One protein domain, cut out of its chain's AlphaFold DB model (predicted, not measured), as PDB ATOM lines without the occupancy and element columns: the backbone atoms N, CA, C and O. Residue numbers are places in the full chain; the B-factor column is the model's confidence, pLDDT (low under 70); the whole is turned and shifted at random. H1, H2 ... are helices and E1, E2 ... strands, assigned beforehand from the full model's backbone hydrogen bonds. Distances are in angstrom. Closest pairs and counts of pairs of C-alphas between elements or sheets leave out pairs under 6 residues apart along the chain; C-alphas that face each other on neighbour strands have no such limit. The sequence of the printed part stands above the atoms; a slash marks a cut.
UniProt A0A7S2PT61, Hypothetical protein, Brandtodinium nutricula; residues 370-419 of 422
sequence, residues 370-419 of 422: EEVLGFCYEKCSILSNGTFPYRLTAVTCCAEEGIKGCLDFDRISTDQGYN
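Overview. This is residues 370 to 419 of the 422 residues of the protein "Hypothetical protein" of Brandtodinium nutricula (UniProt A0A7S2PT61). A small three-stranded antiparallel sheet, E3, E4 and E5, forms the middle of the domain, with E3 and E4 nearest to the mean of the C-alphas. A separate two-stranded hairpin, E1 and E2, lies at one end of the longest axis and the short helix H2 at the other, while a second short helix, H1, grazes the sheet. The printed part has 50 residues, with two named helices and five named strands in the order E1, E2, H1, E3, E4, H2, E5. The class is mixed, with helices holding 8 and strands 17 of the 25 residues in named elements. The whole is compact, with a radius of gyration of the C-alphas of 9.5 A, and spans 24 by 21 by 16 A.

Arrangement. The larger sheet has the order E3, residues 390 to 393, then E4, residues 396 to 398, then E5, residues 412 to 414. E3 and E4 are a hairpin, antiparallel at 149 degrees, with N 398 and O 390 2.7 A apart, within hydrogen-bond range. The inner strand E4 and the edge strand E5 are antiparallel at 162 degrees, with N 397 and O 413 2.9 A apart, also within hydrogen-bond range. H1, residues 380 to 383, only grazes this sheet; the closest C-alphas of H1 and E3 are those of Cys 380 and Tyr 390, 5.7 A apart. H2, residues 402 to 405, only grazes it too; the closest C-alphas of H2 and E4 are those of Cys 398 and Gly 405, 7.1 A apart. H1 and H2 are apart. The second sheet is the hairpin of E1, residues 370 to 372, and E2, residues 375 to 378, antiparallel at 138 degrees, with N 370 and O 377 2.8 A apart, within hydrogen-bond range. The closest C-alphas of E1 and E3 are those of Val 372 and Thr 393, 6.8 A apart, while E2 and E3 are apart. Both helices are too short for an O i to N i+4 pair; the one O i to N i+3 pair is within range in H2 but not in H1.

Along the chain. E3, residues 390 to 393, is 9.6 A long from first to last C-alpha, E4, residues 396 to 398, 6.9 A, and E5, residues 412 to 414, 6.5 A. E5 ends at C-alpha 414, at (189.540, 220.643, 284.057). E1, residues 370 to 372, begins at C-alpha 370, at (187.835, 207.751, 293.886), and is 6.6 A long; E2, residues 375 to 378, is 10.3 A. H1, residues 380 to 383, is 5.0 A long, and H2, residues 402 to 405, is 5.5 A and begins at (176.105, 211.704, 286.437).

Size, cuts and confidence. The two C-alphas farthest apart are those of Gly 374 and Asp 410, at 27.3 A. The printed part has no cut and no long link; the links H1 to E3 and H2 to E5 are short, and the others are tight. The mean pLDDT of the printed part is 90.4, and residue 374 is the one printed residue under 70.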
ATOM      1  N   GLU A 370     188.899 208.313 294.714       87.62
ATOM      2  CA  GLU A 370     187.835 207.751 293.886       87.62
ATOM      3  C   GLU A 370     188.423 207.010 292.677       87.62
ATOM      4  O   GLU A 370     189.451 207.405 292.120       87.62
ATOM      5  N   GLU A 371     187.778 205.910 292.279       83.19
ATOM      6  CA  GLU A 371     188.253 205.059 291.186       83.19
ATOM      7  C   GLU A 371     187.699 205.536 289.840       83.19
ATOM      8  O   GLU A 371     186.486 205.580 289.628       83.19
ATOM      9  N   VAL A 372     188.587 205.828 288.891       81.19
ATOM     10  CA  VAL A 372     188.226 206.107 287.499       81.19
ATOM     11  C   VAL A 372     189.091 205.253 286.586       81.19
ATOM     12  O   VAL A 372     190.315 205.334 286.606       81.19
ATOM     13  N   LEU A 373     188.451 204.413 285.766       72.31
ATOM     14  CA  LEU A 373     189.125 203.502 284.827       72.31
ATOM     15  C   LEU A 373     190.152 202.560 285.491       72.31
ATOM     16  O   LEU A 373     191.155 202.210 284.872       72.31
ATOM     17  N   GLY A 374     189.903 202.131 286.733       65.06
ATOM     18  CA  GLY A 374     190.794 201.225 287.466       65.06
ATOM     19  C   GLY A 374     191.996 201.900 288.130       65.06
ATOM     20  O   GLY A 374     192.855 201.202 288.664       65.06
ATOM     21  N   PHE A 375     192.065 203.233 288.103       71.44
ATOM     22  CA  PHE A 375     193.068 204.026 288.810       71.44
ATOM     23  C   PHE A 375     192.414 204.856 289.902       71.44
ATOM     24  O   PHE A 375     191.243 205.220 289.799       71.44
ATOM     25  N   CYS A 376     193.202 205.179 290.918       83.44
ATOM     26  CA  CYS A 376     192.765 205.976 292.044       83.44
ATOM     27  C   CYS A 376     193.211 207.414 291.905       83.44
ATOM     28  O   CYS A 376     194.357 207.684 291.551       83.44
ATOM     29  N   TYR A 377     192.282 208.318 292.169       89.06
ATOM     30  CA  TYR A 377     192.504 209.750 292.119       89.06
ATOM     31  C   TYR A 377     191.989 210.372 293.397       89.06
ATOM     32  O   TYR A 377     190.940 209.970 293.887       89.06
ATOM     33  N   GLU A 378     192.667 211.394 293.902       93.44
ATOM     34  CA  GLU A 378     192.126 212.204 294.992       93.44
ATOM     35  C   GLU A 378     190.727 212.720 294.623       93.44
ATOM     36  O   GLU A 378     190.480 213.133 293.481       93.44
ATOM     37  N   LYS A 379     189.783 212.650 295.567       94.75
ATOM     38  CA  LYS A 379     188.384 212.991 295.296       94.75
ATOM     39  C   LYS A 379     188.261 214.403 294.740       94.75
ATOM     40  O   LYS A 379     188.814 215.361 295.282       94.75
ATOM     41  N   CYS A 380     187.438 214.558 293.713       96.62
ATOM     42  CA  CYS A 380     187.092 215.840 293.116       96.62
ATOM     43  C   CYS A 380     186.536 216.834 294.153       96.62
ATOM     44  O   CYS A 380     186.834 218.027 294.087       96.62
ATOM     45  N   SER A 381     185.828 216.360 295.185       96.19
ATOM     46  CA  SER A 381     185.382 217.196 296.310       96.19
ATOM     47  C   SER A 381     186.531 217.777 297.142       96.19
ATOM     48  O   SER A 381     186.398 218.892 297.645       96.19
ATOM     49  N   ILE A 382     187.663 217.081 297.253       95.38
ATOM     50  CA  ILE A 382     188.860 217.563 297.952       95.38
ATOM     51  C   ILE A 382     189.619 218.540 297.046       95.38
ATOM     52  O   ILE A 382     189.849 219.687 297.427       95.38
ATOM     53  N   LEU A 383     189.915 218.127 295.810       95.94
ATOM     54  CA  LEU A 383     190.697 218.909 294.841       95.94
ATOM     55  C   LEU A 383     190.043 220.238 294.442       95.94
ATOM     56  O   LEU A 383     190.727 221.224 294.175       95.94
ATOM     57  N   SER A 384     188.712 220.273 294.393       95.38
ATOM     58  CA  SER A 384     187.937 221.471 294.050       95.38
ATOM     59  C   SER A 384     187.410 222.228 295.271       95.38
ATOM     60  O   SER A 384     186.616 223.162 295.120       95.38
ATOM     61  N   ASN A 385     187.801 221.828 296.488       96.12
ATOM     62  CA  ASN A 385     187.263 222.370 297.737       96.12
ATOM     63  C   ASN A 385     185.713 222.393 297.753       96.12
ATOM     64  O   ASN A 385     185.083 223.373 298.149       96.12
ATOM     65  N   GLY A 386     185.103 221.325 297.232       95.81
ATOM     66  CA  GLY A 386     183.658 221.097 297.164       95.81
ATOM     67  C   GLY A 386     182.911 221.752 295.998       95.81
ATOM     68  O   GLY A 386     181.707 221.541 295.888       95.81
ATOM     69  N   THR A 387     183.568 222.527 295.127       97.12
ATOM     70  CA  THR A 387     182.881 223.214 294.009       97.12
ATOM     71  C   THR A 387     182.498 222.290 292.852       97.12
ATOM     72  O   THR A 387     181.460 222.495 292.227       97.12
ATOM     73  N   PHE A 388     183.291 221.249 292.598       97.06
ATOM     74  CA  PHE A 388     183.052 220.232 291.577       97.06
ATOM     75  C   PHE A 388     183.255 218.853 292.214       97.06
ATOM     76  O   PHE A 388     184.344 218.301 292.104       97.06
ATOM     77  N   PRO A 389     182.281 218.315 292.969       96.56
ATOM     78  CA  PRO A 389     182.515 217.146 293.812       96.56
ATOM     79  C   PRO A 389     182.524 215.806 293.064       96.56
ATOM     80  O   PRO A 389     182.893 214.804 293.668       96.56
ATOM     81  N   TYR A 390     182.151 215.777 291.783       95.19
ATOM     82  CA  TYR A 390     182.015 214.548 291.000       95.19
ATOM     83  C   TYR A 390     183.103 214.443 289.938       95.19
ATOM     84  O   TYR A 390     183.457 215.448 289.327       95.19
ATOM     85  N   ARG A 391     183.616 213.242 289.668       93.38
ATOM     86  CA  ARG A 391     184.657 213.032 288.656       93.38
ATOM     87  C   ARG A 391     184.104 212.509 287.340       93.38
ATOM     88  O   ARG A 391     183.335 211.554 287.312       93.38
ATOM     89  N   LEU A 392     184.556 213.112 286.240       91.12
ATOM     90  CA  LEU A 392     184.272 212.657 284.875       91.12
ATOM     91  C   LEU A 392     185.480 211.941 284.251       91.12
ATOM     92  O   LEU A 392     185.317 210.934 283.566       91.12
ATOM     93  N   THR A 393     186.691 212.465 284.468       90.81
ATOM     94  CA  THR A 393     187.947 211.906 283.938       90.81
ATOM     95  C   THR A 393     189.086 212.047 284.957       90.81
ATOM     96  O   THR A 393     188.916 212.644 286.021       90.81
ATOM     97  N   ALA A 394     190.285 211.561 284.625       90.06
ATOM     98  CA  ALA A 394     191.491 211.751 285.440       90.06
ATOM     99  C   ALA A 394     191.829 213.232 285.733       90.06
ATOM    100  O   ALA A 394     192.483 213.523 286.728       90.06
ATOM    101  N   VAL A 395     191.376 214.173 284.897       95.19
ATOM    102  CA  VAL A 395     191.672 215.616 285.024       95.19
ATOM    103  C   VAL A 395     190.426 216.495 285.102       95.19
ATOM    104  O   VAL A 395     190.551 217.713 285.147       95.19
ATOM    105  N   THR A 396     189.224 215.911 285.086       95.31
ATOM    106  CA  THR A 396     187.971 216.669 284.969       95.31
ATOM    107  C   THR A 396     187.007 216.316 286.091       95.31
ATOM    108  O   THR A 396     186.608 215.156 286.225       95.31
ATOM    109  N   CYS A 397     186.583 217.345 286.821       97.25
ATOM    110  CA  CYS A 397     185.535 217.298 287.833       97.25
ATOM    111  C   CYS A 397     184.286 218.065 287.356       97.25
ATOM    112  O   CYS A 397     184.398 218.983 286.544       97.25
ATOM    113  N   CYS A 398     183.104 217.725 287.868       97.12
ATOM    114  CA  CYS A 398     181.816 218.347 287.560       97.12
ATOM    115  C   CYS A 398     181.020 218.703 288.822       97.12
ATOM    116  O   CYS A 398     181.204 218.117 289.891       97.12
ATOM    117  N   ALA A 399     180.141 219.700 288.686       96.62
ATOM    118  CA  ALA A 399     179.326 220.234 289.778       96.62
ATOM    119  C   ALA A 399     178.092 219.374 290.104       96.62
ATOM    120  O   ALA A 399     177.584 219.430 291.221       96.62
ATOM    121  N   GLU A 400     177.615 218.577 289.147       94.69
ATOM    122  CA  GLU A 400     176.433 217.722 289.287       94.69
ATOM    123  C   GLU A 400     176.767 216.261 288.993       94.69
ATOM    124  O   GLU A 400     177.621 215.959 288.161       94.69
ATOM    125  N   GLU A 401     176.074 215.358 289.681       89.50
ATOM    126  CA  GLU A 401     176.286 213.924 289.541       89.50
ATOM    127  C   GLU A 401     175.775 213.402 288.190       89.50
ATOM    128  O   GLU A 401     174.727 213.806 287.678       89.50
ATOM    129  N   GLY A 402     176.499 212.428 287.639       81.12
ATOM    130  CA  GLY A 402     176.105 211.704 286.437       81.12
ATOM    131  C   GLY A 402     176.500 212.389 285.126       81.12
ATOM    132  O   GLY A 402     176.749 213.588 285.043       81.12
ATOM    133  N   ILE A 403     176.522 211.596 284.050       80.12
ATOM    134  CA  ILE A 403     177.052 212.014 282.739       80.12
ATOM    135  C   ILE A 403     176.376 213.293 282.231       80.12
ATOM    136  O   ILE A 403     177.057 214.175 281.727       80.12
ATOM    137  N   LYS A 404     175.051 213.430 282.388       82.88
ATOM    138  CA  LYS A 404     174.316 214.617 281.918       82.88
ATOM    139  C   LYS A 404     174.714 215.895 282.661       82.88
ATOM    140  O   LYS A 404     174.827 216.926 282.009       82.88
ATOM    141  N   GLY A 405     174.952 215.814 283.973       82.00
ATOM    142  CA  GLY A 405     175.414 216.946 284.782       82.00
ATOM    143  C   GLY A 405     176.826 217.397 284.402       82.00
ATOM    144  O   GLY A 405     177.137 218.584 284.441       82.00
ATOM    145  N   CYS A 406     177.657 216.462 283.934       87.62
ATOM    146  CA  CYS A 406     179.033 216.720 283.510       87.62
ATOM    147  C   CYS A 406     179.179 217.076 282.010       87.62
ATOM    148  O   CYS A 406     180.300 217.255 281.543       87.62
ATOM    149  N   LEU A 407     178.080 217.164 281.244       87.25
ATOM    150  CA  LEU A 407     178.091 217.600 279.834       87.25
ATOM    151  C   LEU A 407     177.930 219.119 279.664       87.25
ATOM    152  O   LEU A 407     178.132 219.629 278.561       87.25
ATOM    153  N   ASP A 408     177.562 219.839 280.723       91.31
ATOM    154  CA  ASP A 408     177.523 221.298 280.719       91.31
ATOM    155  C   ASP A 408     178.937 221.853 280.950       91.31
ATOM    156  O   ASP A 408     179.492 221.748 282.046       91.31
ATOM    157  N   PHE A 409     179.534 222.432 279.904       89.50
ATOM    158  CA  PHE A 409     180.906 222.944 279.937       89.50
ATOM    159  C   PHE A 409     181.111 224.091 280.938       89.50
ATOM    160  O   PHE A 409     182.239 224.301 281.377       89.50
ATOM    161  N   ASP A 410     180.049 224.789 281.345       94.19
ATOM    162  CA  ASP A 410     180.128 225.835 282.373       94.19
ATOM    163  C   ASP A 410     180.136 225.251 283.799       94.19
ATOM    164  O   ASP A 410     180.332 225.967 284.783       94.19
ATOM    165  N   ARG A 411     179.925 223.934 283.927       94.62
ATOM    166  CA  ARG A 411     179.814 223.195 285.193       94.62
ATOM    167  C   ARG A 411     180.869 222.109 285.349       94.62
ATOM    168  O   ARG A 411     180.731 221.229 286.206       94.62
ATOM    169  N   ILE A 412     181.935 222.195 284.562       96.19
ATOM    170  CA  ILE A 412     183.117 221.351 284.697       96.19
ATOM    171  C   ILE A 412     184.343 222.193 285.042       96.19
ATOM    172  O   ILE A 412     184.496 223.323 284.584       96.19
ATOM    173  N   SER A 413     185.253 221.607 285.809       96.88
ATOM    174  CA  SER A 413     186.606 222.116 285.998       96.88
ATOM    175  C   SER A 413     187.578 221.075 285.470       96.88
ATOM    176  O   SER A 413     187.503 219.903 285.842       96.88
ATOM    177  N   THR A 414     188.465 221.492 284.571       95.31
ATOM    178  CA  THR A 414     189.540 220.643 284.057       95.31
ATOM    179  C   THR A 414     190.873 221.269 284.423       95.31
ATOM    180  O   THR A 414     191.200 222.349 283.937       95.31
ATOM    181  N   ASP A 415     191.640 220.579 285.259       94.31
ATOM    182  CA  ASP A 415     192.950 221.019 285.725       94.31
ATOM    183  C   ASP A 415     193.913 219.826 285.704       94.31
ATOM    184  O   ASP A 415     193.568 218.719 286.123       94.31
ATOM    185  N   GLN A 416     195.141 220.026 285.217       91.00
ATOM    186  CA  GLN A 416     196.159 218.972 285.267       91.00
ATOM    187  C   GLN A 416     196.522 218.591 286.706       91.00
ATOM    188  O   GLN A 416     196.881 217.441 286.954       91.00
ATOM    189  N   GLY A 417     196.371 219.520 287.650       88.44
ATOM    190  CA  GLY A 417     196.500 219.278 289.079       88.44
ATOM    191  C   GLY A 417     195.454 218.317 289.643       88.44
ATOM    192  O   GLY A 417     195.618 217.887 290.774       88.44
ATOM    193  N   TYR A 418     194.413 217.932 288.893       93.31
ATOM    194  CA  TYR A 418     193.458 216.904 289.334       93.31
ATOM    195  C   TYR A 418     193.909 215.470 289.050       93.31
ATOM    196  O   TYR A 418     193.302 214.528 289.567       93.31
ATOM    197  N   ASN A 419     194.978 215.300 288.267       86.25
ATOM    198  CA  ASN A 419     195.615 214.012 288.003       86.25
ATOM    199  C   ASN A 419     196.595 213.639 289.128       86.25
ATOM    200  O   ASN A 419     197.761 213.332 288.877       86.25
TER     201      ASN A 419